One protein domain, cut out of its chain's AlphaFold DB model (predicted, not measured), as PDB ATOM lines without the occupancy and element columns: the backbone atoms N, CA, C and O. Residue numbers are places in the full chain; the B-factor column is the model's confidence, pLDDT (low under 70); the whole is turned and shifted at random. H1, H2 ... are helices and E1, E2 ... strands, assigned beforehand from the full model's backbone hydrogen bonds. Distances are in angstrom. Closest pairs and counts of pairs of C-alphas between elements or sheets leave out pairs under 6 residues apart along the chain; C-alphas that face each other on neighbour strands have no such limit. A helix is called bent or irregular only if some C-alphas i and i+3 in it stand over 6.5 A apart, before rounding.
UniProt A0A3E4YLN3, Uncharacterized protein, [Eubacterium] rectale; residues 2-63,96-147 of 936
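Overview. This is residues 2 to 63 and 96 to 147 of the 936 residues of an uncharacterized protein of [Eubacterium] rectale (UniProt A0A3E4YLN3). What is the shape? A twisted sheet of five strands lies between two helices: long H3 crosses one face, H2 packs on the other, and H1 packs on H3. What builds it? The printed part has 114 residues, with five named strands and three named helices in the order E1 E2 E3 H1 E4 H2 E5 H3. The sheet, in order E2 E1 E3 E4 E5, is mixed, as is the class; the whole is compact, with radius of gyration of the C-alphas 13.8 A and spans of 36 by 33 by 28 A.

Along the chain. What comes first? E1 is residues 2 to 4, from C-alpha 2 at (-36.227, 29.242, 19.733); E2 is 7 to 9, E3 19 to 25, H1 29 to 37 and E4 46 to 53, 23.4 A long. What follows? H2 is residues 98 to 107, E5 115 to 117 and H3 128 to 144, 25.1 A long, ending at C-alpha 144, (-38.416, 31.120, 13.521). H3 is irregular: C-alphas 129 and 132 are 7.6 A apart.

Arrangement. Which strands pair? Within hydrogen-bond range are N 4 and O 7 of the antiparallel hairpin E1 and E2, 2.8 A, and N 3 and O 21 of parallel E1 and E3, 2.9 A. So are N 22 and O 49 of antiparallel E3 and E4, 2.9 A, and N 52 and O 116 of antiparallel E4 and E5, 2.8 A. Where are the helices? H2 and H3 are on opposite faces, making three layers, helices on both faces of a sheet; the closest C-alphas of H2 and E4 are Ala 99 and Asn 53, 6.2 A, and H3 runs across the strands at a height over the sheet of 10.1 A. H1 touches H3 at residues 138 to 142 alone, closest C-alphas Ala 33 and Val 141, 6.4 A. Are the helix backbones complete? Every O i to N i+4 pair is within range in H1 and H2, and 11 of 13 in H3.

Size, cuts and confidence. What is cut? Residues 64 to 95 are not printed; C-alphas 63 and 96 are 20.8 A apart. Where is confidence low? Mean pLDDT of the printed part is 71.9, with 46 residues under 70, among them 53 to 63 and 96 to 116.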
ATOM      1  N   ILE A   2     -36.998  30.485  19.939       79.44
ATOM      2  CA  ILE A   2     -36.227  29.242  19.733       79.44
ATOM      3  C   ILE A   2     -34.716  29.447  19.879       79.44
ATOM      4  O   ILE A   2     -34.130  30.411  19.386       79.44
ATOM      5  N   LYS A   3     -34.065  28.449  20.480       80.44
ATOM      6  CA  LYS A   3     -32.631  28.194  20.347       80.44
ATOM      7  C   LYS A   3     -32.435  26.862  19.620       80.44
ATOM      8  O   LYS A   3     -32.772  25.820  20.170       80.44
ATOM      9  N   PHE A   4     -31.906  26.880  18.397       81.88
ATOM     10  CA  PHE A   4     -31.766  25.692  17.544       81.88
ATOM     11  C   PHE A   4     -30.289  25.351  17.303       81.88
ATOM     12  O   PHE A   4     -29.527  26.166  16.770       81.88
ATOM     13  N   ASN A   5     -29.862  24.147  17.699       79.81
ATOM     14  CA  ASN A   5     -28.465  23.689  17.633       79.81
ATOM     15  C   ASN A   5     -27.468  24.701  18.230       79.81
ATOM     16  O   ASN A   5     -26.381  24.930  17.700       79.81
ATOM     17  N   GLY A   6     -27.871  25.349  19.329       68.19
ATOM     18  CA  GLY A   6     -27.074  26.359  20.029       68.19
ATOM     19  C   GLY A   6     -27.229  27.798  19.523       68.19
ATOM     20  O   GLY A   6     -26.783  28.704  20.221       68.19
ATOM     21  N   ASN A   7     -27.879  28.029  18.379       69.62
ATOM     22  CA  ASN A   7     -28.090  29.366  17.814       69.62
ATOM     23  C   ASN A   7     -29.422  29.958  18.294       69.62
ATOM     24  O   ASN A   7     -30.447  29.288  18.212       69.62
ATOM     25  N   GLU A   8     -29.416  31.205  18.763       76.81
ATOM     26  CA  GLU A   8     -30.634  31.987  19.025       76.81
ATOM     27  C   GLU A   8     -31.272  32.381  17.686       76.81
ATOM     28  O   GLU A   8     -30.591  32.937  16.821       76.81
ATOM     29  N   ILE A   9     -32.556  32.068  17.500       69.94
ATOM     30  CA  ILE A   9     -33.313  32.429  16.297       69.94
ATOM     31  C   ILE A   9     -34.527  33.256  16.741       69.94
ATOM     32  O   ILE A   9     -35.375  32.736  17.477       69.94
ATOM     33  N   PRO A  10     -34.605  34.544  16.353       67.31
ATOM     34  CA  PRO A  10     -35.724  35.397  16.718       67.31
ATOM     35  C   PRO A  10     -37.003  34.961  16.003       67.31
ATOM     36  O   PRO A  10     -36.980  34.305  14.964       67.31
ATOM     37  N   HIS A  11     -38.123  35.357  16.588       69.00
ATOM     38  CA  HIS A  11     -39.456  35.209  16.019       69.00
ATOM     39  C   HIS A  11     -39.788  36.398  15.107       69.00
ATOM     40  O   HIS A  11     -39.244  37.488  15.297       69.00
ATOM     41  N   THR A  12     -40.658  36.184  14.119       67.44
ATOM     42  CA  THR A  12     -41.041  37.182  13.104       67.44
ATOM     43  C   THR A  12     -42.467  37.699  13.325       67.44
ATOM     44  O   THR A  12     -42.750  38.862  13.049       67.44
ATOM     45  N   TYR A  13     -43.365  36.848  13.836       70.38
ATOM     46  CA  TYR A  13     -44.807  37.090  13.924       70.38
ATOM     47  C   TYR A  13     -45.380  36.900  15.341       70.38
ATOM     48  O   TYR A  13     -46.431  37.471  15.645       70.38
ATOM     49  N   PHE A  14     -44.717  36.142  16.221       66.31
ATOM     50  CA  PHE A  14     -45.094  36.006  17.634       66.31
ATOM     51  C   PHE A  14     -44.448  37.084  18.511       66.31
ATOM     52  O   PHE A  14     -43.226  37.113  18.661       66.31
ATOM     53  N   ASN A  15     -45.276  37.898  19.173       51.38
ATOM     54  CA  ASN A  15     -44.828  38.751  20.272       51.38
ATOM     55  C   ASN A  15     -45.016  38.029  21.612       51.38
ATOM     56  O   ASN A  15     -46.093  37.536  21.925       51.38
ATOM     57  N   GLU A  16     -43.941  37.996  22.400       53.09
ATOM     58  CA  GLU A  16     -43.905  37.490  23.779       53.09
ATOM     59  C   GLU A  16     -44.435  36.061  24.006       53.09
ATOM     60  O   GLU A  16     -45.362  35.818  24.780       53.09
ATOM     61  N   ASP A  17     -43.739  35.062  23.450       57.47
ATOM     62  CA  ASP A  17     -43.791  33.729  24.053       57.47
ATOM     63  C   ASP A  17     -43.252  33.780  25.490       57.47
ATOM     64  O   ASP A  17     -42.063  34.025  25.721       57.47
ATOM     65  N   ASN A  18     -44.086  33.383  26.451       67.88
ATOM     66  CA  ASN A  18     -43.623  32.969  27.776       67.88
ATOM     67  C   ASN A  18     -42.813  31.654  27.743       67.88
ATOM     68  O   ASN A  18     -42.353  31.209  28.794       67.88
ATOM     69  N   ILE A  19     -42.629  31.044  26.564       74.44
ATOM     70  CA  ILE A  19     -41.922  29.780  26.350       74.44
ATOM     71  C   ILE A  19     -40.632  29.984  25.531       74.44
ATOM     72  O   ILE A  19     -40.620  30.600  24.461       74.44
ATOM     73  N   VAL A  20     -39.537  29.398  26.020       79.62
ATOM     74  CA  VAL A  20     -38.278  29.233  25.277       79.62
ATOM     75  C   VAL A  20     -38.088  27.753  24.960       79.62
ATOM     76  O   VAL A  20     -38.132  26.919  25.864       79.62
ATOM     77  N   LEU A  21     -37.862  27.425  23.687       85.62
ATOM     78  CA  LEU A  21     -37.593  26.061  23.224       85.62
ATOM     79  C   LEU A  21     -36.104  25.918  22.874       85.62
ATOM     80  O   LEU A  21     -35.639  26.509  21.899       85.62
ATOM     81  N   ASP A  22     -35.357  25.133  23.654       85.38
ATOM     82  CA  ASP A  22     -33.994  24.701  23.307       85.38
ATOM     83  C   ASP A  22     -34.089  23.374  22.544       85.38
ATOM     84  O   ASP A  22     -34.477  22.347  23.106       85.38
ATOM     85  N   ILE A  23     -33.800  23.424  21.246       87.19
ATOM     86  CA  ILE A  23     -33.924  22.317  20.301       87.19
ATOM     87  C   ILE A  23     -32.525  21.939  19.821       87.19
ATOM     88  O   ILE A  23     -31.826  22.736  19.195       87.19
ATOM     89  N   GLN A  24     -32.134  20.695  20.067       85.19
ATOM     90  CA  GLN A  24     -30.962  20.082  19.448       85.19
ATOM     91  C   GLN A  24     -31.463  19.043  18.442       85.19
ATOM     92  O   GLN A  24     -32.344  18.258  18.777       85.19
ATOM     93  N   SER A  25     -30.944  19.028  17.217       85.81
ATOM     94  CA  SER A  25     -31.328  18.070  16.176       85.81
ATOM     95  C   SER A  25     -30.187  17.773  15.205       85.81
ATOM     96  O   SER A  25     -29.371  18.639  14.887       85.81
ATOM     97  N   SER A  26     -30.165  16.544  14.683       81.62
ATOM     98  CA  SER A  26     -29.286  16.118  13.588       81.62
ATOM     99  C   SER A  26     -29.564  16.852  12.262       81.62
ATOM    100  O   SER A  26     -28.700  16.877  11.382       81.62
ATOM    101  N   TYR A  27     -30.738  17.478  12.117       81.00
ATOM    102  CA  TYR A  27     -31.184  18.151  10.897       81.00
ATOM    103  C   TYR A  27     -30.971  19.680  10.924       81.00
ATOM    104  O   TYR A  27     -31.080  20.306  11.979       81.00
ATOM    105  N   PRO A  28     -30.752  20.332   9.763       84.06
ATOM    106  CA  PRO A  28     -30.955  21.776   9.614       84.06
ATOM    107  C   PRO A  28     -32.405  22.169   9.934       84.06
ATOM    108  O   PRO A  28     -33.321  21.417   9.605       84.06
ATOM    109  N   ILE A  29     -32.633  23.364  10.491       84.56
ATOM    110  CA  ILE A  29     -33.964  23.805  10.958       84.56
ATOM    111  C   ILE A  29     -35.068  23.726   9.886       84.56
ATOM    112  O   ILE A  29     -36.183  23.323  10.196       84.56
ATOM    113  N   SER A  30     -34.770  24.004   8.615       81.88
ATOM    114  CA  SER A  30     -35.744  23.868   7.518       81.88
ATOM    115  C   SER A  30     -36.122  22.414   7.206       81.88
ATOM    116  O   SER A  30     -37.264  22.137   6.850       81.88
ATOM    117  N   VAL A  31     -35.192  21.468   7.375       85.88
ATOM    118  CA  VAL A  31     -35.454  20.024   7.238       85.88
ATOM    119  C   VAL A  31     -36.194  19.504   8.470       85.88
ATOM    120  O   VAL A  31     -37.130  18.722   8.332       85.88
ATOM    121  N   PHE A  32     -35.823  19.979   9.662       88.88
ATOM    122  CA  PHE A  32     -36.546  19.697  10.900       88.88
ATOM    123  C   PHE A  32     -38.005  20.166  10.811       88.88
ATOM    124  O   PHE A  32     -38.897  19.394  11.136       88.88
ATOM    125  N   ALA A  33     -38.263  21.373  10.296       89.81
ATOM    126  CA  ALA A  33     -39.611  21.907  10.105       89.81
ATOM    127  C   ALA A  33     -40.442  21.115   9.080       89.81
ATOM    128  O   ALA A  33     -41.608  20.826   9.342       89.81
ATOM    129  N   ASP A  34     -39.855  20.716   7.942       90.00
ATOM    130  CA  ASP A  34     -40.549  19.884   6.946       90.00
ATOM    131  C   ASP A  34     -40.940  18.514   7.521       90.00
ATOM    132  O   ASP A  34     -42.061  18.047   7.315       90.00
ATOM    133  N   LYS A  35     -40.033  17.896   8.289       89.56
ATOM    134  CA  LYS A  35     -40.281  16.621   8.971       89.56
ATOM    135  C   LYS A  35     -41.263  16.745  10.125       89.56
ATOM    136  O   LYS A  35     -42.095  15.860  10.281       89.56
ATOM    137  N   LEU A  36     -41.179  17.821  10.908       89.50
ATOM    138  CA  LEU A  36     -42.121  18.126  11.979       89.50
ATOM    139  C   LEU A  36     -43.530  18.185  11.397       89.50
ATOM    140  O   LEU A  36     -44.359  17.361  11.761       89.50
ATOM    141  N   ARG A  37     -43.745  19.070  10.415       87.62
ATOM    142  CA  ARG A  37     -45.022  19.276   9.718       87.62
ATOM    143  C   ARG A  37     -45.673  17.973   9.248       87.62
ATOM    144  O   ARG A  37     -46.848  17.759   9.511       87.62
ATOM    145  N   LYS A  38     -44.896  17.101   8.599       87.56
ATOM    146  CA  LYS A  38     -45.366  15.829   8.023       87.56
ATOM    147  C   LYS A  38     -45.470  14.678   9.033       87.56
ATOM    148  O   LYS A  38     -45.750  13.553   8.632       87.56
ATOM    149  N   HIS A  39     -45.210  14.929  10.318       86.62
ATOM    150  CA  HIS A  39     -45.111  13.909  11.366       86.62
ATOM    151  C   HIS A  39     -44.051  12.813  11.073       86.62
ATOM    152  O   HIS A  39     -44.222  11.649  11.425       86.62
ATOM    153  N   GLU A  40     -42.927  13.187  10.446       88.12
ATOM    154  CA  GLU A  40     -41.804  12.305  10.067       88.12
ATOM    155  C   GLU A  40     -40.527  12.491  10.926       88.12
ATOM    156  O   GLU A  40     -39.406  12.220  10.460       88.12
ATOM    157  N   LEU A  41     -40.651  13.019  12.145       85.31
ATOM    158  CA  LEU A  41     -39.539  13.088  13.099       85.31
ATOM    159  C   LEU A  41     -39.363  11.745  13.822       85.31
ATOM    160  O   LEU A  41     -40.334  11.164  14.297       85.31
ATOM    161  N   ASN A  42     -38.116  11.285  13.949       82.00
ATOM    162  CA  ASN A  42     -37.759  10.173  14.833       82.00
ATOM    163  C   ASN A  42     -37.261  10.737  16.166       82.00
ATOM    164  O   ASN A  42     -36.446  11.658  16.157       82.00
ATOM    165  N   ASP A  43     -37.658  10.149  17.293       77.75
ATOM    166  CA  ASP A  43     -37.252  10.620  18.630       77.75
ATOM    167  C   ASP A  43     -35.733  10.533  18.895       77.75
ATOM    168  O   ASP A  43     -35.221  11.226  19.768       77.75
ATOM    169  N   ASP A  44     -34.991   9.735  18.117       80.94
ATOM    170  CA  ASP A  44     -33.522   9.658  18.180       80.94
ATOM    171  C   ASP A  44     -32.808  10.829  17.457       80.94
ATOM    172  O   ASP A  44     -31.610  11.041  17.654       80.94
ATOM    173  N   ASP A  45     -33.510  11.587  16.601       77.94
ATOM    174  CA  ASP A  45     -32.935  12.651  15.755       77.94
ATOM    175  C   ASP A  45     -32.972  14.054  16.396       77.94
ATOM    176  O   ASP A  45     -32.446  15.020  15.824       77.94
ATOM    177  N   TYR A  46     -33.622  14.209  17.553       85.75
ATOM    178  CA  TYR A  46     -33.777  15.500  18.219       85.75
ATOM    179  C   TYR A  46     -33.977  15.383  19.738       85.75
ATOM    180  O   TYR A  46     -34.419  14.367  20.258       85.75
ATOM    181  N   THR A  47     -33.701  16.467  20.460       86.62
ATOM    182  CA  THR A  47     -34.109  16.656  21.858       86.62
ATOM    183  C   THR A  47     -34.643  18.070  22.036       86.62
ATOM    184  O   THR A  47     -33.985  19.023  21.613       86.62
ATOM    185  N   ILE A  48     -35.793  18.218  22.695       86.12
ATOM    186  CA  ILE A  48     -36.388  19.518  23.029       86.12
ATOM    187  C   ILE A  48     -36.397  19.679  24.545       86.12
ATOM    188  O   ILE A  48     -36.833  18.785  25.263       86.12
ATOM    189  N   THR A  49     -35.960  20.840  25.027       84.12
ATOM    190  CA  THR A  49     -36.214  21.290  26.400       84.12
ATOM    191  C   THR A  49     -37.003  22.591  26.346       84.12
ATOM    192  O   THR A  49     -36.513  23.592  25.825       84.12
ATOM    193  N   ALA A  50     -38.225  22.576  26.875       82.38
ATOM    194  CA  ALA A  50     -39.075  23.756  26.962       82.38
ATOM    195  C   ALA A  50     -38.967  24.405  28.349       82.38
ATOM    196  O   ALA A  50     -38.993  23.721  29.375       82.38
ATOM    197  N   PHE A  51     -38.872  25.731  28.374       78.81
ATOM    198  CA  PHE A  51     -38.792  26.551  29.581       78.81
ATOM    199  C   PHE A  51     -39.946  27.548  29.587       78.81
ATOM    200  O   PHE A  51     -40.245  28.107  28.539       78.81
ATOM    201  N   THR A  52     -40.553  27.804  30.744       73.75
ATOM    202  CA  THR A  52     -41.622  28.800  30.920       73.75
ATOM    203  C   THR A  52     -41.198  29.944  31.844       73.75
ATOM    204  O   THR A  52     -40.380  29.743  32.747       73.75
ATOM    205  N   ASN A  53     -41.755  31.138  31.625       66.38
ATOM    206  CA  ASN A  53     -41.631  32.331  32.466       66.38
ATOM    207  C   ASN A  53     -42.946  32.562  33.242       66.38
ATOM    208  O   ASN A  53     -44.008  32.709  32.646       66.38
ATOM    209  N   ASN A  54     -42.892  32.612  34.576       57.50
ATOM    210  CA  ASN A  54     -44.077  32.577  35.457       57.50
ATOM    211  C   ASN A  54     -44.904  33.883  35.536       57.50
ATOM    212  O   ASN A  54     -45.852  33.961  36.322       57.50
ATOM    213  N   ASN A  55     -44.590  34.909  34.741       47.06
ATOM    214  CA  ASN A  55     -45.408  36.122  34.662       47.06
ATOM    215  C   ASN A  55     -46.567  35.884  33.685       47.06
ATOM    216  O   ASN A  55     -46.381  35.953  32.474       47.06
ATOM    217  N   GLY A  56     -47.756  35.594  34.226       41.50
ATOM    218  CA  GLY A  56     -48.949  35.153  33.489       41.50
ATOM    219  C   GLY A  56     -49.593  36.180  32.548       41.50
ATOM    220  O   GLY A  56     -50.748  36.548  32.744       41.50
ATOM    221  N   ALA A  57     -48.865  36.600  31.516       36.09
ATOM    222  CA  ALA A  57     -49.422  37.139  30.283       36.09
ATOM    223  C   ALA A  57     -49.895  35.986  29.377       36.09
ATOM    224  O   ALA A  57     -49.263  34.924  29.315       36.09
ATOM    225  N   SER A  58     -51.021  36.187  28.694       34.06
ATOM    226  CA  SER A  58     -51.551  35.253  27.696       34.06
ATOM    227  C   SER A  58     -50.582  35.113  26.517       34.06
ATOM    228  O   SER A  58     -49.876  36.063  26.192       34.06
ATOM    229  N   VAL A  59     -50.607  33.974  25.818       34.84
ATOM    230  CA  VAL A  59     -50.005  33.893  24.478       34.84
ATOM    231  C   VAL A  59     -50.812  34.801  23.556       34.84
ATOM    232  O   VAL A  59     -51.967  34.496  23.248       34.84
ATOM    233  N   TYR A  60     -50.216  35.909  23.126       33.69
ATOM    234  CA  TYR A  60     -50.799  36.795  22.131       33.69
ATOM    235  C   TYR A  60     -50.068  36.603  20.803       33.69
ATOM    236  O   TYR A  60     -48.908  36.964  20.634       33.69
ATOM    237  N   TYR A  61     -50.793  36.083  19.814       34.44
ATOM    238  CA  TYR A  61     -50.488  36.429  18.430       34.44
ATOM    239  C   TYR A  61     -50.591  37.953  18.280       34.44
ATOM    240  O   TYR A  61     -51.277  38.612  19.064       34.44
ATOM    241  N   HIS A  62     -50.041  38.495  17.198       34.19
ATOM    242  CA  HIS A  62     -50.669  39.650  16.570       34.19
ATOM    243  C   HIS A  62     -51.952  39.149  15.866       34.19
ATOM    244  O   HIS A  62     -51.861  38.551  14.797       34.19
ATOM    245  N   SER A  63     -53.175  39.289  16.385       35.97
ATOM    246  CA  SER A  63     -53.661  39.741  17.704       35.97
ATOM    247  C   SER A  63     -54.438  38.595  18.392       35.97
ATOM    248  O   SER A  63     -54.582  37.537  17.783       35.97
ATOM    249  N   ARG A  96     -33.930  43.020  23.734       44.47
ATOM    250  CA  ARG A  96     -33.852  41.544  23.740       44.47
ATOM    251  C   ARG A  96     -35.010  40.957  24.548       44.47
ATOM    252  O   ARG A  96     -35.346  41.493  25.599       44.47
ATOM    253  N   ASN A  97     -35.610  39.865  24.071       57.56
ATOM    254  CA  ASN A  97     -36.795  39.266  24.693       57.56
ATOM    255  C   ASN A  97     -36.519  38.852  26.158       57.56
ATOM    256  O   ASN A  97     -35.572  38.111  26.442       57.56
ATOM    257  N   ILE A  98     -37.368  39.312  27.084       59.16
ATOM    258  CA  ILE A  98     -37.198  39.133  28.537       59.16
ATOM    259  C   ILE A  98     -37.169  37.648  28.936       59.16
ATOM    260  O   ILE A  98     -36.379  37.267  29.807       59.16
ATOM    261  N   ALA A  99     -37.962  36.785  28.292       61.38
ATOM    262  CA  ALA A  99     -37.954  35.348  28.565       61.38
ATOM    263  C   ALA A  99     -36.597  34.711  28.209       61.38
ATOM    264  O   ALA A  99     -36.106  33.857  28.950       61.38
ATOM    265  N   PHE A 100     -35.936  35.179  27.143       64.75
ATOM    266  CA  PHE A 100     -34.611  34.689  26.753       64.75
ATOM    267  C   PHE A 100     -33.510  35.138  27.727       64.75
ATOM    268  O   PHE A 100     -32.683  34.326  28.139       64.75
ATOM    269  N   VAL A 101     -33.544  36.397  28.185       63.56
ATOM    270  CA  VAL A 101     -32.613  36.918  29.209       63.56
ATOM    271  C   VAL A 101     -32.737  36.140  30.531       63.56
ATOM    272  O   VAL A 101     -31.733  35.837  31.188       63.56
ATOM    273  N   LYS A 102     -33.963  35.758  30.914       67.00
ATOM    274  CA  LYS A 102     -34.216  34.893  32.078       67.00
ATOM    275  C   LYS A 102     -33.723  33.456  31.856       67.00
ATOM    276  O   LYS A 102     -33.096  32.901  32.757       67.00
ATOM    277  N   TYR A 103     -33.936  32.883  30.671       68.25
ATOM    278  CA  TYR A 103     -33.415  31.562  30.295       68.25
ATOM    279  C   TYR A 103     -31.874  31.511  30.318       68.25
ATOM    280  O   TYR A 103     -31.307  30.589  30.905       68.25
ATOM    281  N   GLU A 104     -31.172  32.510  29.768       66.19
ATOM    282  CA  GLU A 104     -29.704  32.579  29.854       66.19
ATOM    283  C   GLU A 104     -29.242  32.637  31.317       66.19
ATOM    284  O   GLU A 104     -28.352  31.891  31.725       66.19
ATOM    285  N   SER A 105     -29.896  33.466  32.139       61.50
ATOM    286  CA  SER A 105     -29.598  33.576  33.573       61.50
ATOM    287  C   SER A 105     -29.743  32.231  34.302       61.50
ATOM    288  O   SER A 105     -28.871  31.867  35.095       61.50
ATOM    289  N   TYR A 106     -30.794  31.466  33.980       64.56
ATOM    290  CA  TYR A 106     -31.013  30.110  34.485       64.56
ATOM    291  C   TYR A 106     -29.888  29.147  34.059       64.56
ATOM    292  O   TYR A 106     -29.326  28.450  34.905       64.56
ATOM    293  N   GLN A 107     -29.501  29.146  32.776       60.59
ATOM    294  CA  GLN A 107     -28.434  28.279  32.242       60.59
ATOM    295  C   GLN A 107     -27.064  28.540  32.893       60.59
ATOM    296  O   GLN A 107     -26.283  27.608  33.083       60.59
ATOM    297  N   PHE A 108     -26.777  29.781  33.299       57.69
ATOM    298  CA  PHE A 108     -25.550  30.134  34.029       57.69
ATOM    299  C   PHE A 108     -25.629  29.910  35.554       57.69
ATOM    300  O   PHE A 108     -24.737  30.339  36.287       57.69
ATOM    301  N   GLY A 109     -26.657  29.212  36.048       54.84
ATOM    302  CA  GLY A 109     -26.773  28.802  37.451       54.84
ATOM    303  C   GLY A 109     -27.314  29.873  38.402       54.84
ATOM    304  O   GLY A 109     -27.381  29.633  39.609       54.84
ATOM    305  N   ASN A 110     -27.747  31.029  37.888       51.47
ATOM    306  CA  ASN A 110     -28.489  32.013  38.670       51.47
ATOM    307  C   ASN A 110     -29.970  31.614  38.680       51.47
ATOM    308  O   ASN A 110     -30.744  32.040  37.826       51.47
ATOM    309  N   THR A 111     -30.369  30.780  39.643       50.03
ATOM    310  CA  THR A 111     -31.759  30.325  39.791       50.03
ATOM    311  C   THR A 111     -32.688  31.481  40.178       50.03
ATOM    312  O   THR A 111     -32.902  31.751  41.362       50.03
ATOM    313  N   THR A 112     -33.252  32.165  39.184       51.53
ATOM    314  CA  THR A 112     -34.381  33.079  39.367       51.53
ATOM    315  C   THR A 112     -35.670  32.259  39.550       51.53
ATOM    316  O   THR A 112     -35.903  31.332  38.775       51.53
ATOM    317  N   PRO A 113     -36.548  32.569  40.529       53.47
ATOM    318  CA  PRO A 113     -37.806  31.828  40.753       53.47
ATOM    319  C   PRO A 113     -38.823  31.889  39.597       53.47
ATOM    320  O   PRO A 113     -39.894  31.287  39.665       53.47
ATOM    321  N   GLU A 114     -38.517  32.678  38.573       58.22
ATOM    322  CA  GLU A 114     -39.431  33.092  37.516       58.22
ATOM    323  C   GLU A 114     -39.281  32.267  36.235       58.22
ATOM    324  O   GLU A 114     -40.147  32.375  35.377       58.22
ATOM    325  N   CYS A 115     -38.231  31.443  36.098       64.62
ATOM    326  CA  CYS A 115     -38.017  30.567  34.944       64.62
ATOM    327  C   CYS A 115     -37.934  29.093  35.378       64.62
ATOM    328  O   CYS A 115     -37.183  28.760  36.297       64.62
ATOM    329  N   ALA A 116     -38.698  28.212  34.726       67.94
ATOM    330  CA  ALA A 116     -38.783  26.790  35.070       67.94
ATOM    331  C   ALA A 116     -38.810  25.886  33.826       67.94
ATOM    332  O   ALA A 116     -39.356  26.264  32.792       67.94
ATOM    333  N   VAL A 117     -38.256  24.675  33.939       72.62
ATOM    334  CA  VAL A 117     -38.371  23.622  32.913       72.62
ATOM    335  C   VAL A 117     -39.791  23.053  32.923       72.62
ATOM    336  O   VAL A 117     -40.341  22.776  33.989       72.62
ATOM    337  N   ILE A 118     -40.372  22.833  31.745       76.62
ATOM    338  CA  ILE A 118     -41.647  22.126  31.592       76.62
ATOM    339  C   ILE A 118     -41.359  20.616  31.600       76.62
ATOM    340  O   ILE A 118     -40.962  20.047  30.587       76.62
ATOM    341  N   GLU A 119     -41.539  19.964  32.754       69.25
ATOM    342  CA  GLU A 119     -41.122  18.563  32.990       69.25
ATOM    343  C   GLU A 119     -41.819  17.507  32.099       69.25
ATOM    344  O   GLU A 119     -41.330  16.386  31.992       69.25
ATOM    345  N   ASP A 120     -42.941  17.846  31.454       71.62
ATOM    346  CA  ASP A 120     -43.779  16.929  30.655       71.62
ATOM    347  C   ASP A 120     -44.028  17.464  29.225       71.62
ATOM    348  O   ASP A 120     -45.130  17.375  28.675       71.62
ATOM    349  N   PHE A 121     -43.004  18.072  28.612       76.44
ATOM    350  CA  PHE A 121     -43.066  18.585  27.237       76.44
ATOM    351  C   PHE A 121     -42.815  17.480  26.190       76.44
ATOM    352  O   PHE A 121     -41.779  17.437  25.529       76.44
ATOM    353  N   SER A 122     -43.767  16.555  26.043       77.38
ATOM    354  CA  SER A 122     -43.813  15.619  24.904       77.38
ATOM    355  C   SER A 122     -44.558  16.239  23.716       77.38
ATOM    356  O   SER A 122     -45.442  17.068  23.925       77.38
ATOM    357  N   ILE A 123     -44.239  15.810  22.490       76.19
ATOM    358  CA  ILE A 123     -44.878  16.267  21.240       76.19
ATOM    359  C   ILE A 123     -45.586  15.140  20.471       76.19
ATOM    360  O   ILE A 123     -45.806  15.251  19.269       76.19
ATOM    361  N   ASN A 124     -45.922  14.035  21.146       76.12
ATOM    362  CA  ASN A 124     -46.551  12.871  20.518       76.12
ATOM    363  C   ASN A 124     -47.929  13.238  19.905       76.12
ATOM    364  O   ASN A 124     -48.859  13.509  20.672       76.12
ATOM    365  N   PRO A 125     -48.092  13.201  18.564       65.69
ATOM    366  CA  PRO A 125     -49.313  13.650  17.892       65.69
ATOM    367  C   PRO A 125     -50.498  12.686  18.074       65.69
ATOM    368  O   PRO A 125     -51.647  13.116  18.013       65.69
ATOM    369  N   ASP A 126     -50.243  11.406  18.366       69.94
ATOM    370  CA  ASP A 126     -51.282  10.393  18.613       69.94
ATOM    371  C   ASP A 126     -51.890  10.493  20.026       69.94
ATOM    372  O   ASP A 126     -52.842   9.780  20.358       69.94
ATOM    373  N   ASN A 127     -51.344  11.354  20.893       76.19
ATOM    374  CA  ASN A 127     -51.796  11.518  22.269       76.19
ATOM    375  C   ASN A 127     -52.440  12.903  22.483       76.19
ATOM    376  O   ASN A 127     -51.718  13.893  22.616       76.19
ATOM    377  N   PRO A 128     -53.779  12.989  22.639       74.56
ATOM    378  CA  PRO A 128     -54.492  14.258  22.820       74.56
ATOM    379  C   PRO A 128     -54.005  15.116  23.995       74.56
ATOM    380  O   PRO A 128     -54.213  16.323  23.986       74.56
ATOM    381  N   LYS A 129     -53.339  14.519  24.995       74.69
ATOM    382  CA  LYS A 129     -52.723  15.240  26.120       74.69
ATOM    383  C   LYS A 129     -51.617  16.215  25.675       74.69
ATOM    384  O   LYS A 129     -51.350  17.179  26.381       74.69
ATOM    385  N   TYR A 130     -50.965  15.945  24.546       75.38
ATOM    386  CA  TYR A 130     -49.772  16.654  24.076       75.38
ATOM    387  C   TYR A 130     -49.996  17.439  22.772       75.38
ATOM    388  O   TYR A 130     -49.050  18.016  22.236       75.38
ATOM    389  N   ALA A 131     -51.239  17.506  22.280       72.50
ATOM    390  CA  ALA A 131     -51.587  18.237  21.061       72.50
ATOM    391  C   ALA A 131     -51.210  19.731  21.147       72.50
ATOM    392  O   ALA A 131     -50.655  20.282  20.196       72.50
ATOM    393  N   ASP A 132     -51.421  20.356  22.309       76.75
ATOM    394  CA  ASP A 132     -51.061  21.760  22.548       76.75
ATOM    395  C   ASP A 132     -49.537  21.982  22.494       76.75
ATOM    396  O   ASP A 132     -49.077  22.930  21.859       76.75
ATOM    397  N   ASN A 133     -48.729  21.079  23.072       82.19
ATOM    398  CA  ASN A 133     -47.259  21.146  22.995       82.19
ATOM    399  C   ASN A 133     -46.762  21.024  21.549       82.19
ATOM    400  O   ASN A 133     -45.854  21.749  21.141       82.19
ATOM    401  N   TYR A 134     -47.346  20.099  20.776       84.25
ATOM    402  CA  TYR A 134     -47.019  19.928  19.362       84.25
ATOM    403  C   TYR A 134     -47.334  21.207  18.574       84.25
ATOM    404  O   TYR A 134     -46.496  21.663  17.797       84.25
ATOM    405  N   LYS A 135     -48.495  21.832  18.823       83.56
ATOM    406  CA  LYS A 135     -48.876  23.102  18.187       83.56
ATOM    407  C   LYS A 135     -47.923  24.241  18.560       83.56
ATOM    408  O   LYS A 135     -47.456  24.933  17.661       83.56
ATOM    409  N   ILE A 136     -47.567  24.374  19.843       83.81
ATOM    410  CA  ILE A 136     -46.584  25.356  20.336       83.81
ATOM    411  C   ILE A 136     -45.241  25.193  19.614       83.81
ATOM    412  O   ILE A 136     -44.707  26.176  19.102       83.81
ATOM    413  N   LEU A 137     -44.712  23.964  19.533       87.25
ATOM    414  CA  LEU A 137     -43.470  23.682  18.808       87.25
ATOM    415  C   LEU A 137     -43.597  24.045  17.325       87.25
ATOM    416  O   LEU A 137     -42.725  24.727  16.795       87.25
ATOM    417  N   TYR A 138     -44.657  23.577  16.665       89.31
ATOM    418  CA  TYR A 138     -44.897  23.797  15.242       89.31
ATOM    419  C   TYR A 138     -44.924  25.286  14.895       89.31
ATOM    420  O   TYR A 138     -44.177  25.733  14.027       89.31
ATOM    421  N   ASP A 139     -45.726  26.056  15.626       86.81
ATOM    422  CA  ASP A 139     -45.868  27.494  15.428       86.81
ATOM    423  C   ASP A 139     -44.549  28.237  15.680       86.81
ATOM    424  O   ASP A 139     -44.111  29.008  14.826       86.81
ATOM    425  N   ASN A 140     -43.871  27.955  16.802       86.50
ATOM    426  CA  ASN A 140     -42.567  28.547  17.120       86.50
ATOM    427  C   ASN A 140     -41.526  28.240  16.017       86.50
ATOM    428  O   ASN A 140     -40.753  29.114  15.634       86.50
ATOM    429  N   VAL A 141     -41.494  27.008  15.487       88.62
ATOM    430  CA  VAL A 141     -40.527  26.579  14.454       88.62
ATOM    431  C   VAL A 141     -40.813  27.220  13.100       88.62
ATOM    432  O   VAL A 141     -39.873  27.620  12.411       88.62
ATOM    433  N   MET A 142     -42.084  27.338  12.713       89.06
ATOM    434  CA  MET A 142     -42.462  27.993  11.459       89.06
ATOM    435  C   MET A 142     -42.196  29.504  11.515       89.06
ATOM    436  O   MET A 142     -41.643  30.056  10.564       89.06
ATOM    437  N   ASP A 143     -42.471  30.164  12.642       84.75
ATOM    438  CA  ASP A 143     -42.176  31.592  12.808       84.75
ATOM    439  C   ASP A 143     -40.667  31.898  12.888       84.75
ATOM    440  O   ASP A 143     -40.184  32.858  12.287       84.75
ATOM    441  N   ALA A 144     -39.880  31.031  13.533       82.31
ATOM    442  CA  ALA A 144     -38.416  31.120  13.521       82.31
ATOM    443  C   ALA A 144     -37.803  30.949  12.109       82.31
ATOM    444  O   ALA A 144     -36.657  31.330  11.874       82.31
ATOM    445  N   LEU A 145     -38.553  30.388  11.152       80.06
ATOM    446  CA  LEU A 145     -38.200  30.356   9.727       80.06
ATOM    447  C   LEU A 145     -38.735  31.562   8.935       80.06
ATOM    448  O   LEU A 145     -38.459  31.666   7.739       80.06
ATOM    449  N   GLY A 146     -39.494  32.461   9.565       79.12
ATOM    450  CA  GLY A 146     -40.190  33.558   8.895       79.12
ATOM    451  C   GLY A 146     -41.384  33.098   8.058       79.12
ATOM    452  O   GLY A 146     -41.696  33.737   7.055       79.12
ATOM    453  N   ILE A 147     -42.043  31.993   8.432       84.88
ATOM    454  CA  ILE A 147     -43.270  31.512   7.782       84.88
ATOM    455  C   ILE A 147     -44.490  32.031   8.544       84.88
ATOM    456  O   ILE A 147     -44.674  31.726   9.722       84.88
TER     457      ILE A 147